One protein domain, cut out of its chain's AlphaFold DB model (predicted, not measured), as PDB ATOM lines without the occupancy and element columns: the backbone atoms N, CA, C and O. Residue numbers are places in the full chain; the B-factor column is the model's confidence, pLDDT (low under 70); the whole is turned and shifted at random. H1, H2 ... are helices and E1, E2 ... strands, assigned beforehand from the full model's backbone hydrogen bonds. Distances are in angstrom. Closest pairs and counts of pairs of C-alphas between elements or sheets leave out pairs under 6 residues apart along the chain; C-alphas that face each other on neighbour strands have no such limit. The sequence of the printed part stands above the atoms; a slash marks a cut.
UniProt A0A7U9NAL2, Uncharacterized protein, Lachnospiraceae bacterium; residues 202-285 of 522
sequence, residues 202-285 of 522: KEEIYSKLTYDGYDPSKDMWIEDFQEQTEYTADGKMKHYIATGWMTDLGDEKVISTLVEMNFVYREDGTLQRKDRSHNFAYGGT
ATOM      1  N   LYS A 202      -6.048 -67.371  36.826       59.16
ATOM      2  CA  LYS A 202      -4.860 -66.751  36.228       59.16
ATOM      3  C   LYS A 202      -5.208 -65.650  35.232       59.16
ATOM      4  O   LYS A 202      -4.417 -64.717  35.097       59.16
ATOM      5  N   GLU A 203      -6.333 -65.743  34.526       63.16
ATOM      6  CA  GLU A 203      -6.760 -64.673  33.614       63.16
ATOM      7  C   GLU A 203      -7.223 -63.426  34.384       63.16
ATOM      8  O   GLU A 203      -6.942 -62.299  33.969       63.16
ATOM      9  N   GLU A 204      -7.829 -63.610  35.556       71.50
ATOM     10  CA  GLU A 204      -8.319 -62.519  36.401       71.50
ATOM     11  C   GLU A 204      -7.202 -61.832  37.197       71.50
ATOM     12  O   GLU A 204      -7.216 -60.605  37.348       71.50
ATOM     13  N   ILE A 205      -6.164 -62.572  37.611       80.19
ATOM     14  CA  ILE A 205      -4.981 -62.013  38.291       80.19
ATOM     15  C   ILE A 205      -4.377 -60.851  37.488       80.19
ATOM     16  O   ILE A 205      -4.021 -59.820  38.065       80.19
ATOM     17  N   TYR A 206      -4.307 -60.977  36.161       84.12
ATOM     18  CA  TYR A 206      -3.740 -59.957  35.268       84.12
ATOM     19  C   TYR A 206      -4.797 -59.083  34.580       84.12
ATOM     20  O   TYR A 206      -4.458 -58.296  33.688       84.12
ATOM     21  N   SER A 207      -6.065 -59.198  34.984       85.81
ATOM     22  CA  SER A 207      -7.137 -58.341  34.491       85.81
ATOM     23  C   SER A 207      -6.841 -56.875  34.804       85.81
ATOM     24  O   SER A 207      -6.470 -56.523  35.923       85.81
ATOM     25  N   LYS A 208      -7.029 -56.020  33.795       89.44
ATOM     26  CA  LYS A 208      -6.854 -54.558  33.863       89.44
ATOM     27  C   LYS A 208      -8.114 -53.816  34.324       89.44
ATOM     28  O   LYS A 208      -8.104 -52.586  34.408       89.44
ATOM     29  N   LEU A 209      -9.193 -54.556  34.568       85.81
ATOM     30  CA  LEU A 209     -10.477 -54.026  35.012       85.81
ATOM     31  C   LEU A 209     -10.378 -53.531  36.455       85.81
ATOM     32  O   LEU A 209      -9.488 -53.955  37.193       85.81
ATOM     33  N   THR A 210     -11.289 -52.649  36.860       81.81
ATOM     34  CA  THR A 210     -11.611 -52.302  38.268       81.81
ATOM     35  C   THR A 210     -12.001 -53.562  39.084       81.81
ATOM     36  O   THR A 210     -12.067 -54.661  38.524       81.81
ATOM     37  N   TYR A 211     -12.153 -53.469  40.412       75.12
ATOM     38  CA  TYR A 211     -12.409 -54.663  41.245       75.12
ATOM     39  C   TYR A 211     -13.772 -55.282  40.943       75.12
ATOM     40  O   TYR A 211     -13.914 -56.500  40.831       75.12
ATOM     41  N   ASP A 212     -14.744 -54.422  40.684       71.88
ATOM     42  CA  ASP A 212     -16.088 -54.769  40.261       71.88
ATOM     43  C   ASP A 212     -16.157 -55.308  38.816       71.88
ATOM     44  O   ASP A 212     -17.196 -55.793  38.378       71.88
ATOM     45  N   GLY A 213     -15.036 -55.334  38.084       77.38
ATOM     46  CA  GLY A 213     -14.974 -55.792  36.688       77.38
ATOM     47  C   GLY A 213     -15.308 -54.694  35.674       77.38
ATOM     48  O   GLY A 213     -15.429 -54.950  34.476       77.38
ATOM     49  N   TYR A 214     -15.420 -53.454  36.132       80.88
ATOM     50  CA  TYR A 214     -15.675 -52.283  35.314       80.88
ATOM     51  C   TYR A 214     -14.449 -51.881  34.446       80.88
ATOM     52  O   TYR A 214     -13.298 -51.883  34.896       80.88
ATOM     53  N   ASP A 215     -14.696 -51.495  33.189       88.50
ATOM     54  CA  ASP A 215     -13.681 -51.133  32.186       88.50
ATOM     55  C   ASP A 215     -13.676 -49.613  31.895       88.50
ATOM     56  O   ASP A 215     -14.499 -49.145  31.102       88.50
ATOM     57  N   PRO A 216     -12.731 -48.830  32.459       87.06
ATOM     58  CA  PRO A 216     -12.664 -47.372  32.270       87.06
ATOM     59  C   PRO A 216     -12.457 -46.924  30.825       87.06
ATOM     60  O   PRO A 216     -12.722 -45.771  30.502       87.06
ATOM     61  N   SER A 217     -12.017 -47.806  29.926       89.75
ATOM     62  CA  SER A 217     -11.870 -47.448  28.512       89.75
ATOM     63  C   SER A 217     -13.206 -47.349  27.767       89.75
ATOM     64  O   SER A 217     -13.255 -46.809  26.660       89.75
ATOM     65  N   LYS A 218     -14.285 -47.888  28.349       90.94
ATOM     66  CA  LYS A 218     -15.619 -47.956  27.734       90.94
ATOM     67  C   LYS A 218     -16.579 -46.889  28.241       90.94
ATOM     68  O   LYS A 218     -17.705 -46.817  27.748       90.94
ATOM     69  N   ASP A 219     -16.153 -46.069  29.191       88.88
ATOM     70  CA  ASP A 219     -17.001 -45.034  29.755       88.88
ATOM     71  C   ASP A 219     -17.107 -43.819  28.851       88.88
ATOM     72  O   ASP A 219     -16.115 -43.309  28.334       88.88
ATOM     73  N   MET A 220     -18.324 -43.311  28.712       91.06
ATOM     74  CA  MET A 220     -18.584 -42.102  27.944       91.06
ATOM     75  C   MET A 220     -18.166 -40.810  28.660       91.06
ATOM     76  O   MET A 220     -18.041 -39.781  28.000       91.06
ATOM     77  N   TRP A 221     -17.970 -40.847  29.978       90.44
ATOM     78  CA  TRP A 221     -17.550 -39.716  30.806       90.44
ATOM     79  C   TRP A 221     -16.030 -39.612  30.945       90.44
ATOM     80  O   TRP A 221     -15.538 -38.612  31.477       90.44
ATOM     81  N   ILE A 222     -15.292 -40.607  30.440       92.62
ATOM     82  CA  ILE A 222     -13.832 -40.621  30.416       92.62
ATOM     83  C   ILE A 222     -13.335 -40.185  29.038       92.62
ATOM     84  O   ILE A 222     -13.454 -40.895  28.040       92.62
ATOM     85  N   GLU A 223     -12.705 -39.015  28.995       94.19
ATOM     86  CA  GLU A 223     -11.996 -38.513  27.820       94.19
ATOM     87  C   GLU A 223     -10.476 -38.673  27.966       94.19
ATOM     88  O   GLU A 223      -9.942 -38.866  29.057       94.19
ATOM     89  N   ASP A 224      -9.757 -38.605  26.840       95.50
ATOM     90  CA  ASP A 224      -8.291 -38.731  26.778       95.50
ATOM     91  C   ASP A 224      -7.733 -39.967  27.497       95.50
ATOM     92  O   ASP A 224      -6.649 -39.914  28.082       95.50
ATOM     93  N   PHE A 225      -8.471 -41.077  27.442       96.62
ATOM     94  CA  PHE A 225      -8.037 -42.338  28.024       96.62
ATOM     95  C   PHE A 225      -6.669 -42.757  27.470       96.62
ATOM     96  O   PHE A 225      -6.449 -42.805  26.255       96.62
ATOM     97  N   GLN A 226      -5.749 -43.082  28.373       97.62
ATOM     98  CA  GLN A 226      -4.426 -43.607  28.061       97.62
ATOM     99  C   GLN A 226      -4.087 -44.741  29.015       97.62
ATOM    100  O   GLN A 226      -4.309 -44.628  30.220       97.62
ATOM    101  N   GLU A 227      -3.474 -45.791  28.480       97.31
ATOM    102  CA  GLU A 227      -2.898 -46.871  29.272       97.31
ATOM    103  C   GLU A 227      -1.396 -47.005  29.019       97.31
ATOM    104  O   GLU A 227      -0.897 -46.807  27.908       97.31
ATOM    105  N   GLN A 228      -0.674 -47.388  30.064       97.81
ATOM    106  CA  GLN A 228       0.721 -47.786  29.996       97.81
ATOM    107  C   GLN A 228       0.890 -49.103  30.750       97.81
ATOM    108  O   GLN A 228       0.304 -49.321  31.807       97.81
ATOM    109  N   THR A 229       1.685 -50.010  30.186       98.12
ATOM    110  CA  THR A 229       2.050 -51.273  30.833       98.12
ATOM    111  C   THR A 229       3.555 -51.460  30.748       98.12
ATOM    112  O   THR A 229       4.133 -51.415  29.660       98.12
ATOM    113  N   GLU A 230       4.186 -51.679  31.891       98.06
ATOM    114  CA  GLU A 230       5.589 -52.052  31.997       98.06
ATOM    115  C   GLU A 230       5.704 -53.550  32.250       98.06
ATOM    116  O   GLU A 230       4.936 -54.125  33.024       98.06
ATOM    117  N   TYR A 231       6.696 -54.178  31.623       97.25
ATOM    118  CA  TYR A 231       6.951 -55.607  31.750       97.25
ATOM    119  C   TYR A 231       8.340 -55.859  32.337       97.25
ATOM    120  O   TYR A 231       9.279 -55.083  32.134       97.25
ATOM    121  N   THR A 232       8.476 -56.963  33.057       94.94
ATOM    122  CA  THR A 232       9.762 -57.537  33.449       94.94
ATOM    123  C   THR A 232      10.528 -58.044  32.218       94.94
ATOM    124  O   THR A 232       9.989 -58.152  31.115       94.94
ATOM    125  N   ALA A 233      11.814 -58.372  32.387       93.44
ATOM    126  CA  ALA A 233      12.658 -58.850  31.284       93.44
ATOM    127  C   ALA A 233      12.182 -60.186  30.677       93.44
ATOM    128  O   ALA A 233      12.435 -60.448  29.503       93.44
ATOM    129  N   ASP A 234      11.496 -61.016  31.462       92.56
ATOM    130  CA  ASP A 234      10.865 -62.276  31.058       92.56
ATOM    131  C   ASP A 234       9.422 -62.102  30.544       92.56
ATOM    132  O   ASP A 234       8.778 -63.083  30.180       92.56
ATOM    133  N   GLY A 235       8.932 -60.861  30.441       93.69
ATOM    134  CA  GLY A 235       7.661 -60.532  29.793       93.69
ATOM    135  C   GLY A 235       6.429 -60.584  30.696       93.69
ATOM    136  O   GLY A 235       5.315 -60.532  30.178       93.69
ATOM    137  N   LYS A 236       6.592 -60.659  32.021       93.25
ATOM    138  CA  LYS A 236       5.480 -60.579  32.980       93.25
ATOM    139  C   LYS A 236       5.125 -59.125  33.271       93.25
ATOM    140  O   LYS A 236       5.987 -58.251  33.224       93.25
ATOM    141  N   MET A 237       3.854 -58.843  33.547       95.06
ATOM    142  CA  MET A 237       3.413 -57.478  33.853       95.06
ATOM    143  C   MET A 237       4.032 -57.022  35.173       95.06
ATOM    144  O   MET A 237       3.914 -57.718  36.170       95.06
ATOM    145  N   LYS A 238       4.695 -55.868  35.187       97.06
ATOM    146  CA  LYS A 238       5.318 -55.283  36.382       97.06
ATOM    147  C   LYS A 238       4.490 -54.128  36.939       97.06
ATOM    148  O   LYS A 238       4.333 -54.004  38.149       97.06
ATOM    149  N   HIS A 239       3.987 -53.282  36.050       98.19
ATOM    150  CA  HIS A 239       3.191 -52.108  36.390       98.19
ATOM    151  C   HIS A 239       2.176 -51.849  35.287       98.19
ATOM    152  O   HIS A 239       2.487 -52.002  34.103       98.19
ATOM    153  N   TYR A 240       0.971 -51.467  35.673       97.75
ATOM    154  CA  TYR A 240      -0.075 -51.018  34.771       97.75
ATOM    155  C   TYR A 240      -0.692 -49.746  35.330       97.75
ATOM    156  O   TYR A 240      -0.988 -49.666  36.519       97.75
ATOM    157  N   ILE A 241      -0.917 -48.766  34.465       97.88
ATOM    158  CA  ILE A 241      -1.628 -47.548  34.825       97.88
ATOM    159  C   ILE A 241      -2.548 -47.128  33.686       97.88
ATOM    160  O   ILE A 241      -2.135 -47.054  32.526       97.88
ATOM    161  N   ALA A 242      -3.797 -46.844  34.035       97.19
ATOM    162  CA  ALA A 242      -4.781 -46.204  33.184       97.19
ATOM    163  C   ALA A 242      -5.065 -44.798  33.714       97.19
ATOM    164  O   ALA A 242      -5.290 -44.601  34.911       97.19
ATOM    165  N   THR A 243      -5.078 -43.822  32.816       97.19
ATOM    166  CA  THR A 243      -5.365 -42.418  33.123       97.19
ATOM    167  C   THR A 243      -6.402 -41.868  32.159       97.19
ATOM    168  O   THR A 243      -6.535 -42.357  31.040       97.19
ATOM    169  N   GLY A 244      -7.125 -40.841  32.584       95.50
ATOM    170  CA  GLY A 244      -8.080 -40.136  31.739       95.50
ATOM    171  C   GLY A 244      -8.635 -38.904  32.437       95.50
ATOM    172  O   GLY A 244      -8.382 -38.664  33.621       95.50
ATOM    173  N   TRP A 245      -9.364 -38.092  31.687       94.81
ATOM    174  CA  TRP A 245     -10.122 -36.972  32.216       94.81
ATOM    175  C   TRP A 245     -11.556 -37.408  32.512       94.81
ATOM    176  O   TRP A 245     -12.263 -37.853  31.614       94.81
ATOM    177  N   MET A 246     -11.983 -37.240  33.761       90.94
ATOM    178  CA  MET A 246     -13.366 -37.459  34.184       90.94
ATOM    179  C   MET A 246     -14.160 -36.166  33.976       90.94
ATOM    180  O   MET A 246     -13.959 -35.182  34.694       90.94
ATOM    181  N   THR A 247     -15.001 -36.142  32.944       89.56
ATOM    182  CA  THR A 247     -15.711 -34.932  32.482       89.56
ATOM    183  C   THR A 247     -16.850 -34.487  33.404       89.56
ATOM    184  O   THR A 247     -17.280 -33.336  33.350       89.56
ATOM    185  N   ASP A 248     -17.326 -35.373  34.273       87.00
ATOM    186  CA  ASP A 248     -18.427 -35.170  35.215       87.00
ATOM    187  C   ASP A 248     -17.984 -34.593  36.573       87.00
ATOM    188  O   ASP A 248     -18.796 -34.007  37.292       87.00
ATOM    189  N   LEU A 249     -16.694 -34.691  36.914       82.19
ATOM    190  CA  LEU A 249     -16.144 -34.213  38.191       82.19
ATOM    191  C   LEU A 249     -15.744 -32.730  38.196       82.19
ATOM    192  O   LEU A 249     -15.398 -32.188  39.250       82.19
ATOM    193  N   GLY A 250     -15.808 -32.048  37.051       76.62
ATOM    194  CA  GLY A 250     -15.630 -30.602  36.982       76.62
ATOM    195  C   GLY A 250     -15.265 -30.065  35.601       76.62
ATOM    196  O   GLY A 250     -14.802 -30.784  34.722       76.62
ATOM    197  N   ASP A 251     -15.425 -28.749  35.449       76.81
ATOM    198  CA  ASP A 251     -15.149 -28.033  34.196       76.81
ATOM    199  C   ASP A 251     -13.642 -27.933  33.871       76.81
ATOM    200  O   ASP A 251     -13.259 -27.613  32.741       76.81
ATOM    201  N   GLU A 252     -12.765 -28.161  34.856       86.31
ATOM    202  CA  GLU A 252     -11.315 -28.144  34.657       86.31
ATOM    203  C   GLU A 252     -10.805 -29.515  34.205       86.31
ATOM    204  O   GLU A 252     -10.995 -30.532  34.871       86.31
ATOM    205  N   LYS A 253     -10.081 -29.525  33.080       90.06
ATOM    206  CA  LYS A 253      -9.454 -30.733  32.546       90.06
ATOM    207  C   LYS A 253      -8.282 -31.184  33.413       90.06
ATOM    208  O   LYS A 253      -7.159 -30.701  33.252       90.06
ATOM    209  N   VAL A 254      -8.549 -32.141  34.296       90.38
ATOM    210  CA  VAL A 254      -7.555 -32.797  35.151       90.38
ATOM    211  C   VAL A 254      -7.451 -34.268  34.758       90.38
ATOM    212  O   VAL A 254      -8.381 -35.044  34.972       90.38
ATOM    213  N   ILE A 255      -6.301 -34.655  34.192       94.12
ATOM    214  CA  ILE A 255      -5.988 -36.066  33.945       94.12
ATOM    215  C   ILE A 255      -5.723 -36.733  35.289       94.12
ATOM    216  O   ILE A 255      -4.822 -36.325  36.023       94.12
ATOM    217  N   SER A 256      -6.513 -37.752  35.593       93.44
ATOM    218  CA  SER A 256      -6.444 -38.509  36.836       93.44
ATOM    219  C   SER A 256      -6.073 -39.956  36.553       93.44
ATOM    220  O   SER A 256      -6.398 -40.496  35.493       93.44
ATOM    221  N   THR A 257      -5.420 -40.600  37.516       95.44
ATOM    222  CA  THR A 257      -5.306 -42.059  37.536       95.44
ATOM    223  C   THR A 257      -6.693 -42.650  37.732       95.44
ATOM    224  O   THR A 257      -7.417 -42.235  38.639       95.44
ATOM    225  N   LEU A 258      -7.057 -43.586  36.861       94.88
ATOM    226  CA  LEU A 258      -8.323 -44.311  36.880       94.88
ATOM    227  C   LEU A 258      -8.135 -45.669  37.549       94.88
ATOM    228  O   LEU A 258      -8.898 -46.025  38.440       94.88
ATOM    229  N   VAL A 259      -7.089 -46.391  37.141       95.12
ATOM    230  CA  VAL A 259      -6.677 -47.680  37.698       95.12
ATOM    231  C   VAL A 259      -5.155 -47.737  37.695       95.12
ATOM    232  O   VAL A 259      -4.524 -47.356  36.710       95.12
ATOM    233  N   GLU A 260      -4.561 -48.236  38.770       96.81
ATOM    234  CA  GLU A 260      -3.129 -48.504  38.856       96.81
ATOM    235  C   GLU A 260      -2.893 -49.862  39.511       96.81
ATOM    236  O   GLU A 260      -3.554 -50.208  40.488       96.81
ATOM    237  N   MET A 261      -1.963 -50.639  38.961       96.94
ATOM    238  CA  MET A 261      -1.602 -51.958  39.465       96.94
ATOM    239  C   MET A 261      -0.088 -52.141  39.491       96.94
ATOM    240  O   MET A 261       0.602 -51.827  38.517       96.94
ATOM    241  N   ASN A 262       0.426 -52.704  40.578       97.69
ATOM    242  CA  ASN A 262       1.827 -53.065  40.755       97.69
ATOM    243  C   ASN A 262       1.936 -54.560  41.047       97.69
ATOM    244  O   ASN A 262       1.167 -55.089  41.841       97.69
ATOM    245  N   PHE A 263       2.907 -55.226  40.427       97.25
ATOM    246  CA  PHE A 263       3.134 -56.659  40.594       97.25
ATOM    247  C   PHE A 263       4.544 -56.899  41.130       97.25
ATOM    248  O   PHE A 263       5.535 -56.425  40.562       97.25
ATOM    249  N   VAL A 264       4.631 -57.671  42.208       96.50
ATOM    250  CA  VAL A 264       5.879 -58.090  42.845       96.50
ATOM    251  C   VAL A 264       6.014 -59.599  42.686       96.50
ATOM    252  O   VAL A 264       5.109 -60.353  43.040       96.50
ATOM    253  N   TYR A 265       7.148 -60.041  42.146       96.31
ATOM    254  CA  TYR A 265       7.446 -61.452  41.898       96.31
ATOM    255  C   TYR A 265       8.597 -61.923  42.781       96.31
ATOM    256  O   TYR A 265       9.528 -61.162  43.059       96.31
ATOM    257  N   ARG A 266       8.566 -63.204  43.149       95.44
ATOM    258  CA  ARG A 266       9.676 -63.895  43.813       95.44
ATOM    259  C   ARG A 266      10.860 -64.089  42.866       95.44
ATOM    260  O   ARG A 266      10.753 -63.926  41.649       95.44
ATOM    261  N   GLU A 267      11.990 -64.524  43.420       94.00
ATOM    262  CA  GLU A 267      13.196 -64.848  42.642       94.00
ATOM    263  C   GLU A 267      12.978 -65.970  41.613       94.00
ATOM    264  O   GLU A 267      13.593 -65.955  40.548       94.00
ATOM    265  N   ASP A 268      12.095 -66.931  41.907       94.12
ATOM    266  CA  ASP A 268      11.712 -68.003  40.976       94.12
ATOM    267  C   ASP A 268      10.705 -67.547  39.902       94.12
ATOM    268  O   ASP A 268      10.333 -68.317  39.013       94.12
ATOM    269  N   GLY A 269      10.296 -66.280  39.962       93.31
ATOM    270  CA  GLY A 269       9.364 -65.642  39.052       93.31
ATOM    271  C   GLY A 269       7.894 -65.844  39.411       93.31
ATOM    272  O   GLY A 269       7.061 -65.292  38.698       93.31
ATOM    273  N   THR A 270       7.531 -66.600  40.446       94.06
ATOM    274  CA  THR A 270       6.122 -66.711  40.874       94.06
ATOM    275  C   THR A 270       5.606 -65.380  41.423       94.06
ATOM    276  O   THR A 270       6.369 -64.609  42.013       94.06
ATOM    277  N   LEU A 271       4.325 -65.074  41.204       94.69
ATOM    278  CA  LEU A 271       3.702 -63.864  41.747       94.69
ATOM    279  C   LEU A 271       3.661 -63.931  43.280       94.69
ATOM    280  O   LEU A 271       3.205 -64.920  43.847       94.69
ATOM    281  N   GLN A 272       4.153 -62.881  43.936       95.81
ATOM    282  CA  GLN A 272       4.144 -62.735  45.393       95.81
ATOM    283  C   GLN A 272       3.030 -61.790  45.839       95.81
ATOM    284  O   GLN A 272       2.247 -62.138  46.718       95.81
ATOM    285  N   ARG A 273       2.957 -60.602  45.227       95.12
ATOM    286  CA  ARG A 273       2.012 -59.546  45.605       95.12
ATOM    287  C   ARG A 273       1.485 -58.813  44.381       95.12
ATOM    288  O   ARG A 273       2.234 -58.568  43.431       95.12
ATOM    289  N   LYS A 274       0.218 -58.424  44.430       94.81
ATOM    290  CA  LYS A 274      -0.421 -57.498  43.498       94.81
ATOM    291  C   LYS A 274      -1.053 -56.377  44.311       94.81
ATOM    292  O   LYS A 274      -1.966 -56.623  45.086       94.81
ATOM    293  N   ASP A 275      -0.593 -55.155  44.093       95.31
ATOM    294  CA  ASP A 275      -1.266 -53.971  44.619       95.31
ATOM    295  C   ASP A 275      -2.120 -53.372  43.524       95.31
ATOM    296  O   ASP A 275      -1.693 -53.263  42.372       95.31
ATOM    297  N   ARG A 276      -3.309 -52.934  43.889       92.69
ATOM    298  CA  ARG A 276      -4.276 -52.367  42.970       92.69
ATOM    299  C   ARG A 276      -4.910 -51.154  43.616       92.69
ATOM    300  O   ARG A 276      -5.246 -51.170  44.793       92.69
ATOM    301  N   SER A 277      -5.134 -50.124  42.819       94.31
ATOM    302  CA  SER A 277      -5.985 -49.011  43.204       94.31
ATOM    303  C   SER A 277      -6.859 -48.568  42.043       94.31
ATOM    304  O   SER A 277      -6.496 -48.737  40.873       94.31
ATOM    305  N   HIS A 278      -8.014 -47.998  42.356       91.62
ATOM    306  CA  HIS A 278      -8.841 -47.291  41.391       91.62
ATOM    307  C   HIS A 278      -9.334 -45.968  41.956       91.62
ATOM    308  O   HIS A 278      -9.330 -45.720  43.161       91.62
ATOM    309  N   ASN A 279      -9.746 -45.081  41.057       90.50
ATOM    310  CA  ASN A 279     -10.265 -43.786  41.446       90.50
ATOM    311  C   ASN A 279     -11.618 -43.935  42.155       90.50
ATOM    312  O   ASN A 279     -12.596 -44.358  41.538       90.50
ATOM    313  N   PHE A 280     -11.686 -43.552  43.430       86.50
ATOM    314  CA  PHE A 280     -12.899 -43.684  44.245       86.50
ATOM    315  C   PHE A 280     -14.087 -42.869  43.726       86.50
ATOM    316  O   PHE A 280     -15.233 -43.226  43.984       86.50
ATOM    317  N   ALA A 281     -13.832 -41.773  43.000       82.19
ATOM    318  CA  ALA A 281     -14.897 -40.951  42.430       82.19
ATOM    319  C   ALA A 281     -15.652 -41.682  41.310       82.19
ATOM    320  O   ALA A 281     -16.698 -41.217  40.875       82.19
ATOM    321  N   TYR A 282     -15.111 -42.815  40.864       76.88
ATOM    322  CA  TYR A 282     -15.526 -43.501  39.661       76.88
ATOM    323  C   TYR A 282     -15.850 -44.983  39.897       76.88
ATOM    324  O   TYR A 282     -16.933 -45.433  39.551       76.88
ATOM    325  N   GLY A 283     -14.953 -45.724  40.553       71.81
ATOM    326  CA  GLY A 283     -15.170 -47.130  40.928       71.81
ATOM    327  C   GLY A 283     -15.747 -47.312  42.336       71.81
ATOM    328  O   GLY A 283     -15.639 -48.391  42.909       71.81
ATOM    329  N   GLY A 284     -16.269 -46.241  42.942       81.38
ATOM    330  CA  GLY A 284     -16.703 -46.238  44.337       81.38
ATOM    331  C   GLY A 284     -15.550 -46.387  45.336       81.38
ATOM    332  O   GLY A 284     -14.393 -46.616  44.985       81.38
ATOM    333  N   THR A 285     -15.861 -46.223  46.620       83.19
ATOM    334  CA  THR A 285     -14.883 -46.369  47.709       83.19
ATOM    335  C   THR A 285     -14.629 -47.825  48.089       83.19
ATOM    336  O   THR A 285     -13.574 -48.117  48.648       83.19
TER     337      THR A 285
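AT A GLANCE: This is residues 202 to 285 of the 522 residues of an uncharacterized protein of Lachnospiraceae bacterium (UniProt A0A7U9NAL2). A long, narrow sheet of four antiparallel strands, twisted, runs the length of a rod; the unnamed stretch of residues 206 to 221 passes over one of its faces, the other face is bare, and H2 is a small turn beyond the end of E4. The strands follow one another as a meander, each strand the antiparallel neighbour of the one before, in the order E1, E2, E3, E4. The printed part has 84 residues, with H1, E1, E2, E3, E4 and H2 along it, and its class is mostly strand. It is only just compact, close to loose, with a radius of gyration of the C-alphas of 14.2 A and spans of 48 by 23 by 17 A.

HOW THE PARTS SIT: H1, residues 202 to 205, is not on the sheet. A long link of 16 residues leads to E1, residues 222 to 231, an edge strand that bends by 51 degrees at residue 225. E1 and E2, residues 237 to 246, form a hairpin at 170 degrees; N 226 and O 243 are 2.9 A apart, within hydrogen-bond range. E2 and E3, residues 255 to 265, form a hairpin at 169 degrees, with N 261 and O 240 at 2.8 A. E3 bends by 53 degrees at residue 258. E3 and E4, residues 271 to 278, form a hairpin at 170 degrees, with N 262 and O 275 at 2.8 A. E4 is the other edge strand, and E1 and E4 are apart. H1 and E4 are only just apart, their closest C-alphas 8.3 A from each other. H2, residues 280 to 283, is on the sheet but only grazes it; the closest C-alphas of E3 and H2 are those of Leu 258 and Tyr 282, 7.8 A apart. H1 and H2 are too short for any O i to N i+4 pair, and in each the one O i to N i+3 pair is not within range.

IN THESE COORDINATES: H1 begins at C-alpha 202, (-4.860, -66.751, 36.228). E1 measures 25.7 A from first to last C-alpha and begins at C-alpha 222, (-13.832, -40.621, 30.416). E2 measures 26.1 A, E3 29.8 A and E4 20.8 A. H2 ends at C-alpha 283, (-15.170, -47.130, 40.928).

THE WHOLE: The two C-alphas farthest apart are those of Asp 251 and Asp 268, 48.6 A. The printed part has no cut. The links E1 to E2, E3 to E4 and E4 to H2 are tight, and E2 to E3 is short. The mean pLDDT of the printed part is 90.0, and residues 202 to 203 are under 70.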